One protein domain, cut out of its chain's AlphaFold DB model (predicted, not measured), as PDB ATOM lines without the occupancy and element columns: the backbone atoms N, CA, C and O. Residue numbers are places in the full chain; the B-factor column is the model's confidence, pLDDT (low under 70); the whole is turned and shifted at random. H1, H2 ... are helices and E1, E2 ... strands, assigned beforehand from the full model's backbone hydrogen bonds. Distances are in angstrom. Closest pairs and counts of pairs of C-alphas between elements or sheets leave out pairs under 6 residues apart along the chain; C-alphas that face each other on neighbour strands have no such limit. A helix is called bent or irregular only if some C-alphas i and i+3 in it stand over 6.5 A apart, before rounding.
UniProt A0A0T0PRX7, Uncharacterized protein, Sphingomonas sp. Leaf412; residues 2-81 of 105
ATOM      1  N   LEU A   2      31.318 -30.205 -12.757       57.09
ATOM      2  CA  LEU A   2      30.755 -29.111 -11.927       57.09
ATOM      3  C   LEU A   2      30.939 -29.240 -10.397       57.09
ATOM      4  O   LEU A   2      30.899 -28.237  -9.686       57.09
ATOM      5  N   THR A   3      31.124 -30.446  -9.862       69.69
ATOM      6  CA  THR A   3      31.217 -30.690  -8.411       69.69
ATOM      7  C   THR A   3      32.536 -30.222  -7.796       69.69
ATOM      8  O   THR A   3      32.542 -29.748  -6.663       69.69
ATOM      9  N   ALA A   4      33.647 -30.328  -8.531       66.62
ATOM     10  CA  ALA A   4      34.954 -29.880  -8.051       66.62
ATOM     11  C   ALA A   4      35.009 -28.348  -7.955       66.62
ATOM     12  O   ALA A   4      35.441 -27.811  -6.941       66.62
ATOM     13  N   SER A   5      34.475 -27.651  -8.961       73.69
ATOM     14  CA  SER A   5      34.418 -26.186  -8.992       73.69
ATOM     15  C   SER A   5      33.607 -25.607  -7.830       73.69
ATOM     16  O   SER A   5      34.062 -24.664  -7.191       73.69
ATOM     17  N   HIS A   6      32.456 -26.198  -7.490       78.19
ATOM     18  CA  HIS A   6      31.663 -25.754  -6.334       78.19
ATOM     19  C   HIS A   6      32.383 -25.964  -5.000       78.19
ATOM     20  O   HIS A   6      32.316 -25.107  -4.124       78.19
ATOM     21  N   ARG A   7      33.098 -27.084  -4.843       80.75
ATOM     22  CA  ARG A   7      33.886 -27.355  -3.632       80.75
ATOM     23  C   ARG A   7      35.054 -26.384  -3.493       80.75
ATOM     24  O   ARG A   7      35.269 -25.853  -2.412       80.75
ATOM     25  N   LEU A   8      35.761 -26.104  -4.588       82.69
ATOM     26  CA  LEU A   8      36.834 -25.107  -4.606       82.69
ATOM     27  C   LEU A   8      36.305 -23.704  -4.300       82.69
ATOM     28  O   LEU A   8      36.953 -22.960  -3.572       82.69
ATOM     29  N   LEU A   9      35.116 -23.362  -4.800       84.56
ATOM     30  CA  LEU A   9      34.463 -22.096  -4.489       84.56
ATOM     31  C   LEU A   9      34.100 -21.989  -3.002       84.56
ATOM     32  O   LEU A   9      34.363 -20.958  -2.389       84.56
ATOM     33  N   ALA A  10      33.545 -23.049  -2.414       87.88
ATOM     34  CA  ALA A  10      33.234 -23.093  -0.986       87.88
ATOM     35  C   ALA A  10      34.498 -22.913  -0.128       87.88
ATOM     36  O   ALA A  10      34.515 -22.066   0.759       87.88
ATOM     37  N   VAL A  11      35.581 -23.626  -0.461       88.06
ATOM     38  CA  VAL A  11      36.886 -23.482   0.209       88.06
ATOM     39  C   VAL A  11      37.447 -22.069   0.040       88.06
ATOM     40  O   VAL A  11      38.022 -21.514   0.973       88.06
ATOM     41  N   ALA A  12      37.281 -21.461  -1.136       87.38
ATOM     42  CA  ALA A  12      37.721 -20.093  -1.375       87.38
ATOM     43  C   ALA A  12      36.972 -19.089  -0.481       87.38
ATOM     44  O   ALA A  12      37.604 -18.220   0.115       87.38
ATOM     45  N   PHE A  13      35.651 -19.232  -0.333       90.19
ATOM     46  CA  PHE A  13      34.868 -18.403   0.589       90.19
ATOM     47  C   PHE A  13      35.248 -18.627   2.051       90.19
ATOM     48  O   PHE A  13      35.419 -17.659   2.786       90.19
ATOM     49  N   GLU A  14      35.416 -19.881   2.463       91.06
ATOM     50  CA  GLU A  14      35.836 -20.224   3.822       91.06
ATOM     51  C   GLU A  14      37.190 -19.587   4.156       91.06
ATOM     52  O   GLU A  14      37.319 -18.908   5.170       91.06
ATOM     53  N   ARG A  15      38.176 -19.680   3.257       90.12
ATOM     54  CA  ARG A  15      39.486 -19.033   3.438       90.12
ATOM     55  C   ARG A  15      39.419 -17.511   3.442       90.12
ATOM     56  O   ARG A  15      40.190 -16.876   4.152       90.12
ATOM     57  N   ALA A  16      38.524 -16.921   2.655       92.00
ATOM     58  CA  ALA A  16      38.351 -15.475   2.629       92.00
ATOM     59  C   ALA A  16      37.756 -14.951   3.950       92.00
ATOM     60  O   ALA A  16      38.220 -13.932   4.455       92.00
ATOM     61  N   ILE A  17      36.769 -15.664   4.509       89.31
ATOM     62  CA  ILE A  17      36.005 -15.255   5.698       89.31
ATOM     63  C   ILE A  17      36.701 -15.680   6.994       89.31
ATOM     64  O   ILE A  17      36.915 -14.867   7.889       89.31
ATOM     65  N   THR A  18      37.024 -16.966   7.112       90.69
ATOM     66  CA  THR A  18      37.600 -17.568   8.320       90.69
ATOM     67  C   THR A  18      39.115 -17.415   8.352       90.69
ATOM     68  O   THR A  18      39.691 -17.323   9.432       90.69
ATOM     69  N   GLY A  19      39.748 -17.315   7.185       87.25
ATOM     70  CA  GLY A  19      41.187 -17.156   7.048       87.25
ATOM     71  C   GLY A  19      41.908 -18.410   6.592       87.25
ATOM     72  O   GLY A  19      41.339 -19.494   6.484       87.25
ATOM     73  N   THR A  20      43.184 -18.230   6.262       86.50
ATOM     74  CA  THR A  20      44.110 -19.344   6.038       86.50
ATOM     75  C   THR A  20      44.999 -19.495   7.271       86.50
ATOM     76  O   THR A  20      45.435 -18.468   7.812       86.50
ATOM     77  N   PRO A  21      45.288 -20.732   7.715       87.50
ATOM     78  CA  PRO A  21      46.234 -20.956   8.793       87.50
ATOM     79  C   PRO A  21      47.603 -20.399   8.417       87.50
ATOM     80  O   PRO A  21      48.148 -20.695   7.352       87.50
ATOM     81  N   ARG A  22      48.162 -19.578   9.302       87.00
ATOM     82  CA  ARG A  22      49.504 -19.024   9.182       87.00
ATOM     83  C   ARG A  22      50.290 -19.341  10.441       87.00
ATOM     84  O   ARG A  22      49.899 -18.968  11.547       87.00
ATOM     85  N   THR A  23      51.429 -19.993  10.254       90.94
ATOM     86  CA  THR A  23      52.388 -20.246  11.327       90.94
ATOM     87  C   THR A  23      53.121 -18.956  11.676       90.94
ATOM     88  O   THR A  23      53.703 -18.299  10.810       90.94
ATOM     89  N   VAL A  24      53.096 -18.585  12.952       88.88
ATOM     90  CA  VAL A  24      53.846 -17.453  13.494       88.88
ATOM     91  C   VAL A  24      55.122 -17.991  14.120       88.88
ATOM     92  O   VAL A  24      55.084 -18.842  15.010       88.88
ATOM     93  N   TRP A  25      56.258 -17.477  13.661       88.06
ATOM     94  CA  TRP A  25      57.581 -17.850  14.149       88.06
ATOM     95  C   TRP A  25      58.115 -16.796  15.118       88.06
ATOM     96  O   TRP A  25      57.935 -15.597  14.907       88.06
ATOM     97  N   ARG A  26      58.796 -17.242  16.174       87.56
ATOM     98  CA  ARG A  26      59.533 -16.386  17.107       87.56
ATOM     99  C   ARG A  26      60.819 -17.091  17.514       87.56
ATOM    100  O   ARG A  26      60.772 -18.235  17.958       87.56
ATOM    101  N   ASP A  27      61.955 -16.424  17.330       87.69
ATOM    102  CA  ASP A  27      63.283 -16.944  17.689       87.69
ATOM    103  C   ASP A  27      63.569 -18.350  17.110       87.69
ATOM    104  O   ASP A  27      64.050 -19.248  17.802       87.69
ATOM    105  N   GLY A  28      63.204 -18.572  15.840       87.25
ATOM    106  CA  GLY A  28      63.414 -19.849  15.140       87.25
ATOM    107  C   GLY A  28      62.501 -20.997  15.589       87.25
ATOM    108  O   GLY A  28      62.715 -22.141  15.194       87.25
ATOM    109  N   ARG A  29      61.481 -20.722  16.409       87.31
ATOM    110  CA  ARG A  29      60.490 -21.707  16.864       87.31
ATOM    111  C   ARG A  29      59.080 -21.288  16.466       87.31
ATOM    112  O   ARG A  29      58.772 -20.099  16.400       87.31
ATOM    113  N   ILE A  30      58.215 -22.273  16.234       88.75
ATOM    114  CA  ILE A  30      56.784 -22.036  16.024       88.75
ATOM    115  C   ILE A  30      56.195 -21.535  17.345       88.75
ATOM    116  O   ILE A  30      56.198 -22.251  18.345       88.75
ATOM    117  N   ALA A  31      55.728 -20.291  17.347       90.50
ATOM    118  CA  ALA A  31      55.147 -19.643  18.514       90.50
ATOM    119  C   ALA A  31      53.635 -19.880  18.595       90.50
ATOM    120  O   ALA A  31      53.099 -20.070  19.686       90.50
ATOM    121  N   SER A  32      52.952 -19.864  17.451       90.56
ATOM    122  CA  SER A  32      51.516 -20.120  17.349       90.56
ATOM    123  C   SER A  32      51.084 -20.346  15.899       90.56
ATOM    124  O   SER A  32      51.846 -20.124  14.957       90.56
ATOM    125  N   GLU A  33      49.835 -20.760  15.726       90.12
ATOM    126  CA  GLU A  33      49.128 -20.769  14.450       90.12
ATOM    127  C   GLU A  33      47.937 -19.812  14.560       90.12
ATOM    128  O   GLU A  33      47.200 -19.840  15.548       90.12
ATOM    129  N   VAL A  34      47.774 -18.928  13.577       92.31
ATOM    130  CA  VAL A  34      46.677 -17.953  13.537       92.31
ATOM    131  C   VAL A  34      45.924 -18.058  12.222       92.31
ATOM    132  O   VAL A  34      46.518 -18.310  11.178       92.31
ATOM    133  N   GLN A  35      44.612 -17.839  12.264       91.56
ATOM    134  CA  GLN A  35      43.799 -17.724  11.057       91.56
ATOM    135  C   GLN A  35      43.836 -16.277  10.564       91.56
ATOM    136  O   GLN A  35      43.543 -15.357  11.330       91.56
ATOM    137  N   VAL A  36      44.213 -16.070   9.301       89.88
ATOM    138  CA  VAL A  36      44.286 -14.733   8.690       89.88
ATOM    139  C   VAL A  36      43.267 -14.631   7.552       89.88
ATOM    140  O   VAL A  36      43.523 -15.179   6.475       89.88
ATOM    141  N   PRO A  37      42.110 -13.975   7.778       90.81
ATOM    142  CA  PRO A  37      41.153 -13.623   6.728       90.81
ATOM    143  C   PRO A  37      41.792 -12.780   5.626       90.81
ATOM    144  O   PRO A  37      42.787 -12.086   5.850       90.81
ATOM    145  N   SER A  38      41.213 -12.824   4.427       91.00
ATOM    146  CA  SER A  38      41.714 -12.067   3.279       91.00
ATOM    147  C   SER A  38      40.598 -11.256   2.636       91.00
ATOM    148  O   SER A  38      39.856 -11.751   1.787       91.00
ATOM    149  N   ASP A  39      40.537  -9.972   2.987       88.19
ATOM    150  CA  ASP A  39      39.613  -9.013   2.371       88.19
ATOM    151  C   ASP A  39      39.838  -8.902   0.862       88.19
ATOM    152  O   ASP A  39      38.886  -8.810   0.091       88.19
ATOM    153  N   ALA A  40      41.094  -8.979   0.410       87.06
ATOM    154  CA  ALA A  40      41.420  -8.971  -1.013       87.06
ATOM    155  C   ALA A  40      40.812 -10.180  -1.741       87.06
ATOM    156  O   ALA A  40      40.229 -10.029  -2.816       87.06
ATOM    157  N   MET A  41      40.899 -11.373  -1.144       89.00
ATOM    158  CA  MET A  41      40.284 -12.583  -1.687       89.00
ATOM    159  C   MET A  41      38.756 -12.500  -1.648       89.00
ATOM    160  O   MET A  41      38.104 -12.850  -2.631       89.00
ATOM    161  N   LEU A  42      38.180 -11.989  -0.558       89.00
ATOM    162  CA  LEU A  42      36.740 -11.782  -0.430       89.00
ATOM    163  C   LEU A  42      36.221 -10.834  -1.518       89.00
ATOM    164  O   LEU A  42      35.299 -11.178  -2.257       89.00
ATOM    165  N   MET A  43      36.852  -9.670  -1.669       88.31
ATOM    166  CA  MET A  43      36.479  -8.673  -2.671       88.31
ATOM    167  C   MET A  43      36.693  -9.180  -4.093       88.31
ATOM    168  O   MET A  43      35.870  -8.912  -4.973       88.31
ATOM    169  N   TYR A  44      37.750  -9.963  -4.328       87.12
ATOM    170  CA  TYR A  44      37.931 -10.668  -5.588       87.12
ATOM    171  C   TYR A  44      36.730 -11.580  -5.861       87.12
ATOM    172  O   TYR A  44      36.067 -11.408  -6.881       87.12
ATOM    173  N   LEU A  45      36.383 -12.489  -4.948       88.00
ATOM    174  CA  LEU A  45      35.261 -13.416  -5.130       88.00
ATOM    175  C   LEU A  45      33.937 -12.678  -5.375       88.00
ATOM    176  O   LEU A  45      33.239 -12.988  -6.340       88.00
ATOM    177  N   LEU A  46      33.622 -11.653  -4.578       85.94
ATOM    178  CA  LEU A  46      32.391 -10.868  -4.714       85.94
ATOM    179  C   LEU A  46      32.299 -10.153  -6.068       85.94
ATOM    180  O   LEU A  46      31.266 -10.226  -6.735       85.94
ATOM    181  N   ARG A  47      33.395  -9.541  -6.531       83.25
ATOM    182  CA  ARG A  47      33.455  -8.888  -7.848       83.25
ATOM    183  C   ARG A  47      33.330  -9.882  -9.006       83.25
ATOM    184  O   ARG A  47      32.926  -9.494 -10.096       83.25
ATOM    185  N   HIS A  48      33.702 -11.149  -8.805       79.69
ATOM    186  CA  HIS A  48      33.647 -12.190  -9.839       79.69
ATOM    187  C   HIS A  48      32.308 -12.930  -9.888       79.69
ATOM    188  O   HIS A  48      31.880 -13.307 -10.975       79.69
ATOM    189  N   LEU A  49      31.654 -13.129  -8.746       82.19
ATOM    190  CA  LEU A  49      30.442 -13.945  -8.643       82.19
ATOM    191  C   LEU A  49      29.167 -13.105  -8.608       82.19
ATOM    192  O   LEU A  49      28.135 -13.547  -9.106       82.19
ATOM    193  N   THR A  50      29.250 -11.883  -8.079       80.50
ATOM    194  CA  THR A  50      28.105 -10.976  -7.947       80.50
ATOM    195  C   THR A  50      28.439  -9.580  -8.496       80.50
ATOM    196  O   THR A  50      28.290  -8.572  -7.800       80.50
ATOM    197  N   PRO A  51      28.894  -9.475  -9.760       76.12
ATOM    198  CA  PRO A  51      29.420  -8.228 -10.319       76.12
ATOM    199  C   PRO A  51      28.401  -7.084 -10.324       76.12
ATOM    200  O   PRO A  51      28.787  -5.939 -10.137       76.12
ATOM    201  N   ALA A  52      27.102  -7.375 -10.452       76.25
ATOM    202  CA  ALA A  52      26.049  -6.356 -10.423       76.25
ATOM    203  C   ALA A  52      26.023  -5.524  -9.126       76.25
ATOM    204  O   ALA A  52      25.541  -4.397  -9.136       76.25
ATOM    205  N   LEU A  53      26.519  -6.083  -8.018       74.88
ATOM    206  CA  LEU A  53      26.537  -5.425  -6.710       74.88
ATOM    207  C   LEU A  53      27.930  -4.909  -6.316       74.88
ATOM    208  O   LEU A  53      28.020  -4.006  -5.491       74.88
ATOM    209  N   PHE A  54      29.004  -5.483  -6.874       79.50
ATOM    210  CA  PHE A  54      30.375  -5.286  -6.375       79.50
ATOM    211  C   PHE A  54      31.415  -4.931  -7.450       79.50
ATOM    212  O   PHE A  54      32.596  -4.795  -7.127       79.50
ATOM    213  N   ALA A  55      31.029  -4.805  -8.723       74.06
ATOM    214  CA  ALA A  55      31.906  -4.314  -9.784       74.06
ATOM    215  C   ALA A  55      31.532  -2.882 -10.182       74.06
ATOM    216  O   ALA A  55      30.359  -2.504 -10.162       74.06
ATOM    217  N   GLU A  56      32.518  -2.084 -10.592       73.69
ATOM    218  CA  GLU A  56      32.231  -0.803 -11.232       73.69
ATOM    219  C   GLU A  56      31.595  -1.050 -12.607       73.69
ATOM    220  O   GLU A  56      31.941  -1.998 -13.312       73.69
ATOM    221  N   HIS A  57      30.654  -0.205 -13.028       61.47
ATOM    222  CA  HIS A  57      29.895  -0.439 -14.265       61.47
ATOM    223  C   HIS A  57      30.794  -0.535 -15.514       61.47
ATOM    224  O   HIS A  57      30.518  -1.329 -16.413       61.47
ATOM    225  N   ALA A  58      31.897   0.221 -15.549       60.50
ATOM    226  CA  ALA A  58      32.900   0.146 -16.614       60.50
ATOM    227  C   ALA A  58      33.675  -1.188 -16.612       60.50
ATOM    228  O   ALA A  58      34.018  -1.705 -17.677       60.50
ATOM    229  N   ASP A  59      33.888  -1.791 -15.438       66.62
ATOM    230  CA  ASP A  59      34.560  -3.085 -15.317       66.62
ATOM    231  C   ASP A  59      33.724  -4.223 -15.875       66.62
ATOM    232  O   ASP A  59      34.272  -5.145 -16.471       66.62
ATOM    233  N   VAL A  60      32.403  -4.189 -15.683       65.75
ATOM    234  CA  VAL A  60      31.526  -5.288 -16.109       65.75
ATOM    235  C   VAL A  60      31.590  -5.465 -17.626       65.75
ATOM    236  O   VAL A  60      31.783  -6.581 -18.101       65.75
ATOM    237  N   ALA A  61      31.513  -4.372 -18.390       68.38
ATOM    238  CA  ALA A  61      31.582  -4.418 -19.850       68.38
ATOM    239  C   ALA A  61      32.954  -4.895 -20.361       68.38
ATOM    240  O   ALA A  61      33.023  -5.806 -21.189       68.38
ATOM    241  N   ALA A  62      34.047  -4.330 -19.831       71.62
ATOM    242  CA  ALA A  62      35.410  -4.733 -20.190       71.62
ATOM    243  C   ALA A  62      35.672  -6.214 -19.867       71.62
ATOM    244  O   ALA A  62      36.385  -6.918 -20.583       71.62
ATOM    245  N   ARG A  63      35.053  -6.709 -18.798       68.25
ATOM    246  CA  ARG A  63      35.233  -8.070 -18.320       68.25
ATOM    247  C   ARG A  63      34.435  -9.104 -19.087       68.25
ATOM    248  O   ARG A  63      34.977 -10.172 -19.353       68.25
ATOM    249  N   THR A  64      33.205  -8.790 -19.480       72.19
ATOM    250  CA  THR A  64      32.440  -9.639 -20.401       72.19
ATOM    251  C   THR A  64      33.214  -9.827 -21.706       72.19
ATOM    252  O   THR A  64      33.452 -10.961 -22.110       72.19
ATOM    253  N   ALA A  65      33.749  -8.741 -22.278       74.62
ATOM    254  CA  ALA A  65      34.580  -8.813 -23.481       74.62
ATOM    255  C   ALA A  65      35.847  -9.675 -23.290       74.62
ATOM    256  O   ALA A  65      36.215 -10.452 -24.171       74.62
ATOM    257  N   ALA A  66      36.506  -9.582 -22.128       74.56
ATOM    258  CA  ALA A  66      37.676 -10.400 -21.810       74.56
ATOM    259  C   ALA A  66      37.339 -11.892 -21.614       74.56
ATOM    260  O   ALA A  66      38.127 -12.753 -22.009       74.56
ATOM    261  N   ILE A  67      36.184 -12.207 -21.015       77.06
ATOM    262  CA  ILE A  67      35.697 -13.586 -20.858       77.06
ATOM    263  C   ILE A  67      35.408 -14.194 -22.231       77.06
ATOM    264  O   ILE A  67      35.885 -15.295 -22.502       77.06
ATOM    265  N   ASP A  68      34.715 -13.468 -23.106       76.69
ATOM    266  CA  ASP A  68      34.380 -13.936 -24.454       76.69
ATOM    267  C   ASP A  68      35.640 -14.183 -25.293       76.69
ATOM    268  O   ASP A  68      35.791 -15.240 -25.914       76.69
ATOM    269  N   ALA A  69      36.607 -13.259 -25.241       76.50
ATOM    270  CA  ALA A  69      37.897 -13.425 -25.907       76.50
ATOM    271  C   ALA A  69      38.659 -14.658 -25.391       76.50
ATOM    272  O   ALA A  69      39.225 -15.427 -26.173       76.50
ATOM    273  N   ARG A  70      38.654 -14.886 -24.072       75.00
ATOM    274  CA  ARG A  70      39.353 -16.020 -23.454       75.00
ATOM    275  C   ARG A  70      38.657 -17.352 -23.723       75.00
ATOM    276  O   ARG A  70      39.344 -18.348 -23.933       75.00
ATOM    277  N   ALA A  71      37.326 -17.371 -23.765       77.62
ATOM    278  CA  ALA A  71      36.550 -18.542 -24.160       77.62
ATOM    279  C   ALA A  71      36.851 -18.943 -25.614       77.62
ATOM    280  O   ALA A  71      37.049 -20.125 -25.887       77.62
ATOM    281  N   GLY A  72      36.983 -17.967 -26.521       79.44
ATOM    282  CA  GLY A  72      37.401 -18.213 -27.905       79.44
ATOM    283  C   GLY A  72      38.833 -18.753 -28.033       79.44
ATOM    284  O   GLY A  72      39.098 -19.595 -28.888       79.44
ATOM    285  N   ALA A  73      39.748 -18.321 -27.161       83.06
ATOM    286  CA  ALA A  73      41.143 -18.774 -27.153       83.06
ATOM    287  C   ALA A  73      41.361 -20.132 -26.453       83.06
ATOM    288  O   ALA A  73      42.384 -20.785 -26.675       83.06
ATOM    289  N   TYR A  74      40.420 -20.570 -25.611       81.00
ATOM    290  CA  TYR A  74      40.567 -21.766 -24.776       81.00
ATOM    291  C   TYR A  74      40.844 -23.062 -25.563       81.00
ATOM    292  O   TYR A  74      41.775 -23.775 -25.184       81.00
ATOM    293  N   PRO A  75      40.141 -23.381 -26.672       88.44
ATOM    294  CA  PRO A  75      40.401 -24.609 -27.425       88.44
ATOM    295  C   PRO A  75      41.823 -24.679 -27.992       88.44
ATOM    296  O   PRO A  75      42.457 -25.729 -27.930       88.44
ATOM    297  N   ALA A  76      42.347 -23.558 -28.498       89.56
ATOM    298  CA  ALA A  76      43.706 -23.488 -29.031       89.56
ATOM    299  C   ALA A  76      44.762 -23.618 -27.922       89.56
ATOM    300  O   ALA A  76      45.742 -24.337 -28.093       89.56
ATOM    301  N   ALA A  77      44.539 -22.983 -26.765       88.00
ATOM    302  CA  ALA A  77      45.422 -23.114 -25.606       88.00
ATOM    303  C   ALA A  77      45.463 -24.555 -25.067       88.00
ATOM    304  O   ALA A  77      46.534 -25.055 -24.743       88.00
ATOM    305  N   MET A  78      44.314 -25.240 -25.023       91.50
ATOM    306  CA  MET A  78      44.246 -26.651 -24.630       91.50
ATOM    307  C   MET A  78      44.951 -27.565 -25.631       91.50
ATOM    308  O   MET A  78      45.640 -28.490 -25.220       91.50
ATOM    309  N   ALA A  79      44.810 -27.301 -26.932       92.31
ATOM    310  CA  ALA A  79      45.512 -28.051 -27.971       92.31
ATOM    311  C   ALA A  79      47.035 -27.824 -27.955       92.31
ATOM    312  O   ALA A  79      47.778 -28.655 -28.466       92.31
ATOM    313  N   ALA A  80      47.493 -26.710 -27.378       92.62
ATOM    314  CA  ALA A  80      48.907 -26.378 -27.235       92.62
ATOM    315  C   ALA A  80      49.559 -26.968 -25.970       92.62
ATOM    316  O   ALA A  80      50.774 -26.852 -25.820       92.62
ATOM    317  N   LEU A  81      48.789 -27.584 -25.061       90.75
ATOM    318  CA  LEU A  81      49.361 -28.298 -23.919       90.75
ATOM    319  C   LEU A  81      50.149 -29.508 -24.422       90.75
ATOM    320  O   LEU A  81      49.621 -30.368 -25.123       90.75
TER     321      LEU A  81
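AT A GLANCE: This is residues 2 to 81 of the 105 residues of an uncharacterized protein of Sphingomonas sp. Leaf412 (UniProt A0A0T0PRX7). An open, extended model in which a two-stranded hairpin, E1 and E2, makes one end of the longest axis, the helices H1 and H2 form a narrow V next to it, and the long helix H4 makes the other end, with residues 64 to 81 sticking out. H2 is nearest the middle, and the little helix H3 sits at the turn between H2 and H4. The printed part has 80 residues, in the order H1 E1 E2 H2 H3 H4, of mixed class; the sheet E1 - E2 is antiparallel. The radius of gyration of the C-alphas is 18.1 A, and the spans are 52 by 36 by 26 A.

HOW THE PARTS SIT: E1, residues 20 to 26, and E2, residues 29 to 36, form an antiparallel hairpin at 151 degrees, with N 22 and O 34 at 2.8 A and N 34 and O 22 at 2.9 A, within hydrogen-bond range. E2 bends by 51 degrees at residue 32. H1, residues 2 to 17, and E2 are near each other. H1 touches H2, residues 39 to 49, with its residues 12 to 17 alone; the closest C-alphas, of Ala 16 and Leu 42, are 5.1 A apart, and the helices run opposite ways at a shallow tilt of 35.0 degrees, only just short of steep. H2 touches H3, residues 51 to 54, closest at the C-alphas of Arg 47 and Phe 54, 5.0 A. H3 and H4, residues 57 to 79, are close but not clearly touching, closest at the C-alphas of Pro 51 and Val 60, 6.8 A. H4 is apart from H1 and H2. In H1 and H2 every O i to N i+4 pair is within hydrogen-bond range, in H4 16 of 19; H3 is too short for one.

IN THESE COORDINATES: E1 spans 19.2 A and E2 19.4 A. H1 begins at C-alpha 2 (30.755, -29.111, -11.927) and spans 23.0 A, H2 15.2 A and H3 5.0 A. H4 spans 34.6 A, ending at C-alpha 79 (45.512, -28.051, -27.971); it is irregular, with C-alphas 72 and 75 7.1 A apart, and has a kink of 38 degrees near residue 73.

THE WHOLE: The C-alphas farthest apart, of Asp 27 and Gly 72, are 52.4 A apart. The printed part has no cut and no long link. pLDDT is under 70 at residues 2 to 4, 57 to 61 and 63.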